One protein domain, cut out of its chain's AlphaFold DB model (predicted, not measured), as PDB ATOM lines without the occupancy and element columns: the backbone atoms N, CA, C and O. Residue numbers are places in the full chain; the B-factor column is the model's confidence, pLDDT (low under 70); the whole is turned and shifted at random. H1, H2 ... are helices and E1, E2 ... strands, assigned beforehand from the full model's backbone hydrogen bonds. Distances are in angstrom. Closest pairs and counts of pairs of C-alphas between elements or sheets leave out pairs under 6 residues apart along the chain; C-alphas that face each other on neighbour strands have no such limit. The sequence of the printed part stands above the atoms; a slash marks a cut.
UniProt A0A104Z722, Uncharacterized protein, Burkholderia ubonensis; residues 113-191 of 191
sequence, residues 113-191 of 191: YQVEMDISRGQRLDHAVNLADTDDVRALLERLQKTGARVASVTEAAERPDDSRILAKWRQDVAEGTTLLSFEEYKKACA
ATOM      1  N   TYR A 113     300.230 431.809 412.703       75.88
ATOM      2  CA  TYR A 113     301.182 432.581 413.487       75.88
ATOM      3  C   TYR A 113     301.766 433.684 412.625       75.88
ATOM      4  O   TYR A 113     302.259 433.428 411.532       75.88
ATOM      5  N   GLN A 114     301.747 434.912 413.127       78.44
ATOM      6  CA  GLN A 114     302.447 436.024 412.516       78.44
ATOM      7  C   GLN A 114     303.902 436.015 412.987       78.44
ATOM      8  O   GLN A 114     304.187 436.176 414.176       78.44
ATOM      9  N   VAL A 115     304.820 435.827 412.047       78.06
ATOM     10  CA  VAL A 115     306.267 435.839 412.249       78.06
ATOM     11  C   VAL A 115     306.811 437.155 411.707       78.06
ATOM     12  O   VAL A 115     306.785 437.395 410.500       78.06
ATOM     13  N   GLU A 116     307.319 438.005 412.591       76.81
ATOM     14  CA  GLU A 116     308.049 439.211 412.206       76.81
ATOM     15  C   GLU A 116     309.532 438.867 412.047       76.81
ATOM     16  O   GLU A 116     310.148 438.251 412.923       76.81
ATOM     17  N   MET A 117     310.123 439.271 410.930       80.38
ATOM     18  CA  MET A 117     311.513 438.996 410.584       80.38
ATOM     19  C   MET A 117     312.275 440.292 410.328       80.38
ATOM     20  O   MET A 117     311.853 441.131 409.533       80.38
ATOM     21  N   ASP A 118     313.445 440.419 410.944       75.69
ATOM     22  CA  ASP A 118     314.410 441.470 410.649       75.69
ATOM     23  C   ASP A 118     315.293 441.033 409.472       75.69
ATOM     24  O   ASP A 118     316.047 440.054 409.549       75.69
ATOM     25  N   ILE A 119     315.226 441.787 408.380       76.00
ATOM     26  CA  ILE A 119     316.082 441.630 407.204       76.00
ATOM     27  C   ILE A 119     317.249 442.622 407.309       76.00
ATOM     28  O   ILE A 119     317.183 443.670 407.962       76.00
ATOM     29  N   SER A 120     318.367 442.293 406.658       64.06
ATOM     30  CA  SER A 120     319.520 443.185 406.529       64.06
ATOM     31  C   SER A 120     319.085 444.592 406.084       64.06
ATOM     32  O   SER A 120     318.252 444.725 405.193       64.06
ATOM     33  N   ARG A 121     319.702 445.643 406.650       65.38
ATOM     34  CA  ARG A 121     319.370 447.075 406.435       65.38
ATOM     35  C   ARG A 121     318.138 447.601 407.193       65.38
ATOM     36  O   ARG A 121     317.630 448.660 406.840       65.38
ATOM     37  N   GLY A 122     317.708 446.923 408.260       61.00
ATOM     38  CA  GLY A 122     316.691 447.443 409.189       61.00
ATOM     39  C   GLY A 122     315.260 447.385 408.651       61.00
ATOM     40  O   GLY A 122     314.383 448.064 409.176       61.00
ATOM     41  N   GLN A 123     315.034 446.601 407.599       66.25
ATOM     42  CA  GLN A 123     313.703 446.327 407.071       66.25
ATOM     43  C   GLN A 123     313.064 445.190 407.868       66.25
ATOM     44  O   GLN A 123     313.733 444.206 408.183       66.25
ATOM     45  N   ARG A 124     311.772 445.331 408.169       70.25
ATOM     46  CA  ARG A 124     310.960 444.297 408.814       70.25
ATOM     47  C   ARG A 124     310.007 443.684 407.809       70.25
ATOM     48  O   ARG A 124     309.449 444.404 406.981       70.25
ATOM     49  N   LEU A 125     309.853 442.370 407.877       67.81
ATOM     50  CA  LEU A 125     308.914 441.623 407.058       67.81
ATOM     51  C   LEU A 125     308.039 440.759 407.951       67.81
ATOM     52  O   LEU A 125     308.552 439.975 408.745       67.81
ATOM     53  N   ASP A 126     306.732 440.881 407.765       70.38
ATOM     54  CA  ASP A 126     305.750 440.108 408.510       70.38
ATOM     55  C   ASP A 126     305.241 438.983 407.605       70.38
ATOM     56  O   ASP A 126     304.883 439.226 406.452       70.38
ATOM     57  N   HIS A 127     305.206 437.758 408.122       70.62
ATOM     58  CA  HIS A 127     304.762 436.578 407.385       70.62
ATOM     59  C   HIS A 127     303.847 435.727 408.259       70.62
ATOM     60  O   HIS A 127     304.199 435.408 409.393       70.62
ATOM     61  N   ALA A 128     302.671 435.389 407.744       76.19
ATOM     62  CA  ALA A 128     301.767 434.472 408.419       76.19
ATOM     63  C   ALA A 128     302.167 433.039 408.060       76.19
ATOM     64  O   ALA A 128     302.317 432.741 406.890       76.19
ATOM     65  N   VAL A 129     302.329 432.158 409.040       77.12
ATOM     66  CA  VAL A 129     302.647 430.745 408.804       77.12
ATOM     67  C   VAL A 129     301.665 429.870 409.558       77.12
ATOM     68  O   VAL A 129     301.350 430.136 410.723       77.12
ATOM     69  N   ASN A 130     301.196 428.805 408.920       78.81
ATOM     70  CA  ASN A 130     300.478 427.763 409.631       78.81
ATOM     71  C   ASN A 130     301.485 426.754 410.197       78.81
ATOM     72  O   ASN A 130     302.078 425.972 409.458       78.81
ATOM     73  N   LEU A 131     301.675 426.733 411.520       74.44
ATOM     74  CA  LEU A 131     302.615 425.787 412.140       74.44
ATOM     75  C   LEU A 131     302.139 424.327 412.067       74.44
ATOM     76  O   LEU A 131     302.945 423.419 412.278       74.44
ATOM     77  N   ALA A 132     300.858 424.089 411.768       70.12
ATOM     78  CA  ALA A 132     300.335 422.751 411.509       70.12
ATOM     79  C   ALA A 132     300.661 422.252 410.086       70.12
ATOM     80  O   ALA A 132     300.598 421.046 409.844       70.12
ATOM     81  N   ASP A 133     301.047 423.142 409.164       77.50
ATOM     82  CA  ASP A 133     301.452 422.791 407.803       77.50
ATOM     83  C   ASP A 133     302.984 422.683 407.705       77.50
ATOM     84  O   ASP A 133     303.740 423.649 407.826       77.50
ATOM     85  N   THR A 134     303.467 421.457 407.489       75.69
ATOM     86  CA  THR A 134     304.907 421.166 407.476       75.69
ATOM     87  C   THR A 134     305.610 421.728 406.240       75.69
ATOM     88  O   THR A 134     306.818 421.990 406.295       75.69
ATOM     89  N   ASP A 135     304.887 421.904 405.134       76.75
ATOM     90  CA  ASP A 135     305.436 422.481 403.910       76.75
ATOM     91  C   ASP A 135     305.558 424.004 404.045       76.75
ATOM     92  O   ASP A 135     306.569 424.577 403.629       76.75
ATOM     93  N   ASP A 136     304.605 424.634 404.731       75.56
ATOM     94  CA  ASP A 136     304.594 426.071 405.027       75.56
ATOM     95  C   ASP A 136     305.745 426.456 405.979       75.56
ATOM     96  O   ASP A 136     306.554 427.348 405.701       75.56
ATOM     97  N   VAL A 137     305.940 425.672 407.048       78.06
ATOM     98  CA  VAL A 137     307.092 425.819 407.957       78.06
ATOM     99  C   VAL A 137     308.418 425.614 407.220       78.06
ATOM    100  O   VAL A 137     309.384 426.351 407.446       78.06
ATOM    101  N   ARG A 138     308.497 424.627 406.319       83.44
ATOM    102  CA  ARG A 138     309.712 424.388 405.526       83.44
ATOM    103  C   ARG A 138     310.011 425.566 404.602       83.44
ATOM    104  O   ARG A 138     311.166 425.990 404.531       83.44
ATOM    105  N   ALA A 139     308.994 426.116 403.944       79.31
ATOM    106  CA  ALA A 139     309.135 427.279 403.078       79.31
ATOM    107  C   ALA A 139     309.650 428.508 403.849       79.31
ATOM    108  O   ALA A 139     310.556 429.199 403.368       79.31
ATOM    109  N   LEU A 140     309.149 428.738 405.069       81.69
ATOM    110  CA  LEU A 140     309.645 429.790 405.959       81.69
ATOM    111  C   LEU A 140     311.123 429.584 406.327       81.69
ATOM    112  O   LEU A 140     311.931 430.508 406.202       81.69
ATOM    113  N   LEU A 141     311.509 428.372 406.735       82.06
ATOM    114  CA  LEU A 141     312.896 428.061 407.104       82.06
ATOM    115  C   LEU A 141     313.866 428.252 405.930       82.06
ATOM    116  O   LEU A 141     314.933 428.851 406.095       82.06
ATOM    117  N   GLU A 142     313.488 427.813 404.729       84.12
ATOM    118  CA  GLU A 142     314.283 428.053 403.525       84.12
ATOM    119  C   GLU A 142     314.427 429.547 403.212       84.12
ATOM    120  O   GLU A 142     315.496 429.998 402.792       84.12
ATOM    121  N   ARG A 143     313.360 430.329 403.409       76.12
ATOM    122  CA  ARG A 143     313.359 431.778 403.186       76.12
ATOM    123  C   ARG A 143     314.298 432.485 404.161       76.12
ATOM    124  O   ARG A 143     315.099 433.314 403.725       76.12
ATOM    125  N   LEU A 144     314.267 432.115 405.443       80.00
ATOM    126  CA  LEU A 144     315.193 432.622 406.462       80.00
ATOM    127  C   LEU A 144     316.647 432.308 406.093       80.00
ATOM    128  O   LEU A 144     317.506 433.189 406.137       80.00
ATOM    129  N   GLN A 145     316.917 431.081 405.639       81.62
ATOM    130  CA  GLN A 145     318.257 430.668 405.225       81.62
ATOM    131  C   GLN A 145     318.755 431.430 403.987       81.62
ATOM    132  O   GLN A 145     319.916 431.832 403.943       81.62
ATOM    133  N   LYS A 146     317.887 431.652 402.990       79.94
ATOM    134  CA  LYS A 146     318.231 432.365 401.743       79.94
ATOM    135  C   LYS A 146     318.446 433.863 401.956       79.94
ATOM    136  O   LYS A 146     319.332 434.445 401.340       79.94
ATOM    137  N   THR A 147     317.631 434.490 402.800       74.19
ATOM    138  CA  THR A 147     317.658 435.949 403.021       74.19
ATOM    139  C   THR A 147     318.603 436.374 404.145       74.19
ATOM    140  O   THR A 147     318.920 437.557 404.258       74.19
ATOM    141  N   GLY A 148     319.053 435.435 404.987       74.69
ATOM    142  CA  GLY A 148     319.815 435.744 406.199       74.69
ATOM    143  C   GLY A 148     319.005 436.530 407.236       74.69
ATOM    144  O   GLY A 148     319.593 437.133 408.138       74.69
ATOM    145  N   ALA A 149     317.678 436.560 407.086       76.94
ATOM    146  CA  ALA A 149     316.769 437.233 407.996       76.94
ATOM    147  C   ALA A 149     316.730 436.524 409.355       76.94
ATOM    148  O   ALA A 149     316.967 435.317 409.464       76.94
ATOM    149  N   ARG A 150     316.440 437.287 410.408       80.25
ATOM    150  CA  ARG A 150     316.288 436.769 411.772       80.25
ATOM    151  C   ARG A 150     314.852 436.942 412.219       80.25
ATOM    152  O   ARG A 150     314.278 438.000 412.013       80.25
ATOM    153  N   VAL A 151     314.296 435.926 412.867       81.25
ATOM    154  CA  VAL A 151     312.976 436.040 413.493       81.25
ATOM    155  C   VAL A 151     313.086 436.991 414.686       81.25
ATOM    156  O   VAL A 151     313.873 436.743 415.601       81.25
ATOM    157  N   ALA A 152     312.331 438.084 414.644       80.44
ATOM    158  CA  ALA A 152     312.265 439.101 415.686       80.44
ATOM    159  C   ALA A 152     311.154 438.787 416.695       80.44
ATOM    160  O   ALA A 152     311.372 438.883 417.903       80.44
ATOM    161  N   SER A 153     309.979 438.378 416.211       80.50
ATOM    162  CA  SER A 153     308.846 437.999 417.057       80.50
ATOM    163  C   SER A 153     307.953 436.959 416.368       80.50
ATOM    164  O   SER A 153     307.964 436.820 415.145       80.50
ATOM    165  N   VAL A 154     307.211 436.192 417.171       79.06
ATOM    166  CA  VAL A 154     306.186 435.248 416.707       79.06
ATOM    167  C   VAL A 154     304.956 435.448 417.580       79.06
ATOM    168  O   VAL A 154     305.060 435.388 418.806       79.06
ATOM    169  N   THR A 155     303.805 435.701 416.969       79.06
ATOM    170  CA  THR A 155     302.532 435.912 417.669       79.06
ATOM    171  C   THR A 155     301.447 435.036 417.061       79.06
ATOM    172  O   THR A 155     301.414 434.838 415.854       79.06
ATOM    173  N   GLU A 156     300.582 434.463 417.891       75.00
ATOM    174  CA  GLU A 156     299.433 433.686 417.419       75.00
ATOM    175  C   GLU A 156     298.407 434.633 416.778       75.00
ATOM    176  O   GLU A 156     297.998 435.627 417.383       75.00
ATOM    177  N   ALA A 157     298.025 434.354 415.534       65.81
ATOM    178  CA  ALA A 157     297.010 435.093 414.803       65.81
ATOM    179  C   ALA A 157     295.646 434.435 415.045       65.81
ATOM    180  O   ALA A 157     295.455 433.252 414.777       65.81
ATOM    181  N   ALA A 158     294.689 435.218 415.549       58.09
ATOM    182  CA  ALA A 158     293.372 434.717 415.948       58.09
ATOM    183  C   ALA A 158     292.533 434.157 414.780       58.09
ATOM    184  O   ALA A 158     291.614 433.381 415.020       58.09
ATOM    185  N   GLU A 159     292.838 434.538 413.534       57.62
ATOM    186  CA  GLU A 159     292.165 434.072 412.316       57.62
ATOM    187  C   GLU A 159     293.154 434.038 411.136       57.62
ATOM    188  O   GLU A 159     294.100 434.832 411.084       57.62
ATOM    189  N   ARG A 160     292.912 433.142 410.164       60.88
ATOM    190  CA  ARG A 160     293.585 433.127 408.852       60.88
ATOM    191  C   ARG A 160     293.552 434.544 408.263       60.88
ATOM    192  O   ARG A 160     292.478 435.149 408.271       60.88
ATOM    193  N   PRO A 161     294.668 435.092 407.748       59.56
ATOM    194  CA  PRO A 161     294.663 436.455 407.238       59.56
ATOM    195  C   PRO A 161     293.630 436.580 406.111       59.56
ATOM    196  O   PRO A 161     293.732 435.919 405.080       59.56
ATOM    197  N   ASP A 162     292.598 437.393 406.357       65.94
ATOM    198  CA  ASP A 162     291.490 437.634 405.435       65.94
ATOM    199  C   ASP A 162     292.048 438.164 404.109       65.94
ATOM    200  O   ASP A 162     292.627 439.256 404.046       65.94
ATOM    201  N   ASP A 163     291.867 437.379 403.045       62.12
ATOM    202  CA  ASP A 163     292.291 437.684 401.677       62.12
ATOM    203  C   ASP A 163     291.851 439.091 401.237       62.12
ATOM    204  O   ASP A 163     292.530 439.743 400.439       62.12
ATOM    205  N   SER A 164     290.756 439.602 401.805       64.31
ATOM    206  CA  SER A 164     290.239 440.951 401.570       64.31
ATOM    207  C   SER A 164     291.190 442.047 402.067       64.31
ATOM    208  O   SER A 164     291.347 443.081 401.411       64.31
ATOM    209  N   ARG A 165     291.869 441.830 403.200       68.88
ATOM    210  CA  ARG A 165     292.851 442.772 403.766       68.88
ATOM    211  C   ARG A 165     294.175 442.715 403.008       68.88
ATOM    212  O   ARG A 165     294.759 443.766 402.747       68.88
ATOM    213  N   ILE A 166     294.605 441.521 402.592       70.44
ATOM    214  CA  ILE A 166     295.798 441.345 401.745       70.44
ATOM    215  C   ILE A 166     295.583 442.027 400.387       70.44
ATOM    216  O   ILE A 166     296.458 442.744 399.905       70.44
ATOM    217  N   LEU A 167     294.392 441.884 399.799       72.94
ATOM    218  CA  LEU A 167     294.024 442.552 398.551       72.94
ATOM    219  C   LEU A 167     294.003 444.078 398.683       72.94
ATOM    220  O   LEU A 167     294.455 444.775 397.774       72.94
ATOM    221  N   ALA A 168     293.495 444.606 399.799       74.81
ATOM    222  CA  ALA A 168     293.497 446.043 400.058       74.81
ATOM    223  C   ALA A 168     294.927 446.599 400.164       74.81
ATOM    224  O   ALA A 168     295.228 447.620 399.546       74.81
ATOM    225  N   LYS A 169     295.816 445.890 400.873       76.19
ATOM    226  CA  LYS A 169     297.225 446.272 401.031       76.19
ATOM    227  C   LYS A 169     297.999 446.190 399.713       76.19
ATOM    228  O   LYS A 169     298.681 447.139 399.351       76.19
ATOM    229  N   TRP A 170     297.801 445.125 398.933       83.25
ATOM    230  CA  TRP A 170     298.394 444.995 397.598       83.25
ATOM    231  C   TRP A 170     298.026 446.165 396.684       83.25
ATOM    232  O   TRP A 170     298.888 446.750 396.036       83.25
ATOM    233  N   ARG A 171     296.740 446.534 396.643       76.50
ATOM    234  CA  ARG A 171     296.269 447.661 395.824       76.50
ATOM    235  C   ARG A 171     296.918 448.976 396.235       76.50
ATOM    236  O   ARG A 171     297.210 449.792 395.365       76.50
ATOM    237  N   GLN A 172     297.124 449.172 397.533       76.31
ATOM    238  CA  GLN A 172     297.801 450.349 398.058       76.31
ATOM    239  C   GLN A 172     299.281 450.365 397.650       76.31
ATOM    240  O   GLN A 172     299.731 451.352 397.078       76.31
ATOM    241  N   ASP A 173     300.000 449.257 397.824       71.75
ATOM    242  CA  ASP A 173     301.422 449.163 397.469       71.75
ATOM    243  C   ASP A 173     301.665 449.297 395.951       71.75
ATOM    244  O   ASP A 173     302.660 449.870 395.505       71.75
ATOM    245  N   VAL A 174     300.740 448.812 395.116       74.75
ATOM    246  CA  VAL A 174     300.791 449.037 393.661       74.75
ATOM    247  C   VAL A 174     300.570 450.518 393.335       74.75
ATOM    248  O   VAL A 174     301.268 451.068 392.484       74.75
ATOM    249  N   ALA A 175     299.625 451.178 394.010       70.56
ATOM    250  CA  ALA A 175     299.347 452.600 393.809       70.56
ATOM    251  C   ALA A 175     300.505 453.501 394.278       70.56
ATOM    252  O   ALA A 175     300.771 454.530 393.656       70.56
ATOM    253  N   GLU A 176     301.212 453.103 395.335       80.00
ATOM    254  CA  GLU A 176     302.405 453.781 395.859       80.00
ATOM    255  C   GLU A 176     303.686 453.424 395.076       80.00
ATOM    256  O   GLU A 176     304.740 454.023 395.296       80.00
ATOM    257  N   GLY A 177     303.604 452.482 394.127       68.75
ATOM    258  CA  GLY A 177     304.726 452.038 393.298       68.75
ATOM    259  C   GLY A 177     305.771 451.212 394.054       68.75
ATOM    260  O   GLY A 177     306.880 451.015 393.556       68.75
ATOM    261  N   THR A 178     305.438 450.735 395.252       68.06
ATOM    262  CA  THR A 178     306.306 449.926 396.114       68.06
ATOM    263  C   THR A 178     306.331 448.454 395.706       68.06
ATOM    264  O   THR A 178     307.296 447.759 396.028       68.06
ATOM    265  N   THR A 179     305.340 447.974 394.945       53.16
ATOM    266  CA  THR A 179     305.343 446.619 394.374       53.16
ATOM    267  C   THR A 179     304.833 446.574 392.932       53.16
ATOM    268  O   THR A 179     303.900 447.278 392.558       53.16
ATOM    269  N   LEU A 180     305.446 445.707 392.120       75.88
ATOM    270  CA  LEU A 180     305.001 445.361 390.760       75.88
ATOM    271  C   LEU A 180     304.510 443.908 390.665       75.88
ATOM    272  O   LEU A 180     304.237 443.418 389.571       75.88
ATOM    273  N   LEU A 181     304.439 443.203 391.797       63.81
ATOM    274  CA  LEU A 181     304.023 441.805 391.843       63.81
ATOM    275  C   LEU A 181     302.538 441.677 391.496       63.81
ATOM    276  O   LEU A 181     301.725 442.519 391.892       63.81
ATOM    277  N   SER A 182     302.165 440.600 390.800       75.62
ATOM    278  CA  SER A 182     300.751 440.255 390.633       75.62
ATOM    279  C   SER A 182     300.110 439.947 391.988       75.62
ATOM    280  O   SER A 182     300.806 439.586 392.935       75.62
ATOM    281  N   PHE A 183     298.783 440.063 392.106       65.81
ATOM    282  CA  PHE A 183     298.114 439.794 393.383       65.81
ATOM    283  C   PHE A 183     298.377 438.370 393.896       65.81
ATOM    284  O   PHE A 183     298.575 438.200 395.087       65.81
ATOM    285  N   GLU A 184     298.459 437.366 393.020       65.62
ATOM    286  CA  GLU A 184     298.793 435.983 393.404       65.62
ATOM    287  C   GLU A 184     300.235 435.845 393.921       65.62
ATOM    288  O   GLU A 184     300.492 435.133 394.889       65.62
ATOM    289  N   GLU A 185     301.191 436.553 393.316       60.91
ATOM    290  CA  GLU A 185     302.589 436.570 393.773       60.91
ATOM    291  C   GLU A 185     302.754 437.377 395.061       60.91
ATOM    292  O   GLU A 185     303.496 436.975 395.951       60.91
ATOM    293  N   TYR A 186     302.029 438.485 395.185       67.56
ATOM    294  CA  TYR A 186     301.992 439.304 396.388       67.56
ATOM    295  C   TYR A 186     301.299 438.566 397.534       67.56
ATOM    296  O   TYR A 186     301.793 438.559 398.653       67.56
ATOM    297  N   LYS A 187     300.207 437.853 397.249       69.69
ATOM    298  CA  LYS A 187     299.518 436.992 398.206       69.69
ATOM    299  C   LYS A 187     300.428 435.873 398.687       69.69
ATOM    300  O   LYS A 187     300.468 435.653 399.880       69.69
ATOM    301  N   LYS A 188     301.209 435.225 397.816       63.84
ATOM    302  CA  LYS A 188     302.237 434.240 398.223       63.84
ATOM    303  C   LYS A 188     303.439 434.849 398.953       63.84
ATOM    304  O   LYS A 188     304.192 434.127 399.600       63.84
ATOM    305  N   ALA A 189     303.676 436.146 398.779       56.06
ATOM    306  CA  ALA A 189     304.706 436.872 399.509       56.06
ATOM    307  C   ALA A 189     304.219 437.322 400.901       56.06
ATOM    308  O   ALA A 189     305.047 437.461 401.801       56.06
ATOM    309  N   CYS A 190     302.910 437.554 401.059       55.75
ATOM    310  CA  CYS A 190     302.256 437.983 402.299       55.75
ATOM    311  C   CYS A 190     301.658 436.839 403.135       55.75
ATOM    312  O   CYS A 190     301.575 436.977 404.355       55.75
ATOM    313  N   ALA A 191     301.226 435.758 402.484       50.53
ATOM    314  CA  ALA A 191     301.063 434.436 403.076       50.53
ATOM    315  C   ALA A 191     302.434 433.800 403.285       50.53
ATOM    316  O   ALA A 191     302.464 432.815 404.026       50.53
TER     317      ALA A 191
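AT A GLANCE: This is residues 113 to 191 of the 191 residues of an uncharacterized protein of Burkholderia ubonensis (UniProt A0A104Z722). A strongly twisted sheet of three strands, E2, E1 and E3, has one long helix, H1, covering one face, and beyond its edge strand E2 lies a pair of helices, H2 and H3, about perpendicular to each other, with the start of H3 near the middle of H2. The end of H3 reaches back to E2, while H2 stays off the sheet. The printed part has 79 residues, with three named helices and three named strands in the order E1, E2, H1, E3, H2, H3; the class is mixed, helices and strands. The sheet runs E2, E1, E3 and is antiparallel throughout. The whole is compact, with a radius of gyration of the C-alphas of 12.9 A, and spans 31 by 31 by 19 A.

HOW THE PARTS SIT: In the sheet, E1, residues 113 to 119, is the inner strand between the edge strands E2, residues 123 to 130, and E3, residues 150 to 157. E1 and E2 form a hairpin, antiparallel at 152 degrees, with N 115 and O 127 within hydrogen-bond range at 2.8 A. E1 and E3 are antiparallel at 160 degrees, with N 114 and O 155 at 2.7 A. E3 bends by 51 degrees at residue 153. H1, residues 134 to 147, is on the sheet at a height over the sheet of 8.9 A, two layers with the helix on one face. It runs along the strands, at 3 degrees to E1 on the local plane. Its closest C-alphas to E2 are those of Asp 136 and Val 129, 6.3 A apart. E2, H1 and E3 form a split strand-helix-strand unit, two strands running the same way with E1 between them, and its crossover is right-handed. H3, residues 183 to 190, only grazes the sheet with residues 188 to 190; the closest C-alphas of H3 and E2 are those of Cys 190 and His 127, 5.8 A apart. H2, residues 163 to 175, touches H3 with its residues 166 to 170 alone, about perpendicular at 76 degrees, and the closest C-alphas are those of Trp 170 and Phe 183, 6.7 A apart. H2 is not on the sheet, and H1 is apart from both H2 and H3. In H1, H2 and H3 every O i to N i+4 pair is within hydrogen-bond range.

IN THESE COORDINATES: E1 begins at C-alpha 113, (301.182, 432.581, 413.487), and is 18.5 A long. E2 measures 22.9 A, H1 20.0 A, E3 19.6 A and H2 18.3 A. H1 begins at C-alpha 134, (304.907, 421.166, 407.476). H3, 10.0 A long, ends at C-alpha 190, (302.256, 437.983, 402.299).

THE WHOLE: The C-alphas farthest apart are those of Ala 132 and Glu 176, 34.8 A. The printed part has no cut and no long link; it ends at residue 191, the chain's last. Mean pLDDT of the printed part is 72.1, and 27 residues are under 70, among them 157 to 165 and 183 to 191.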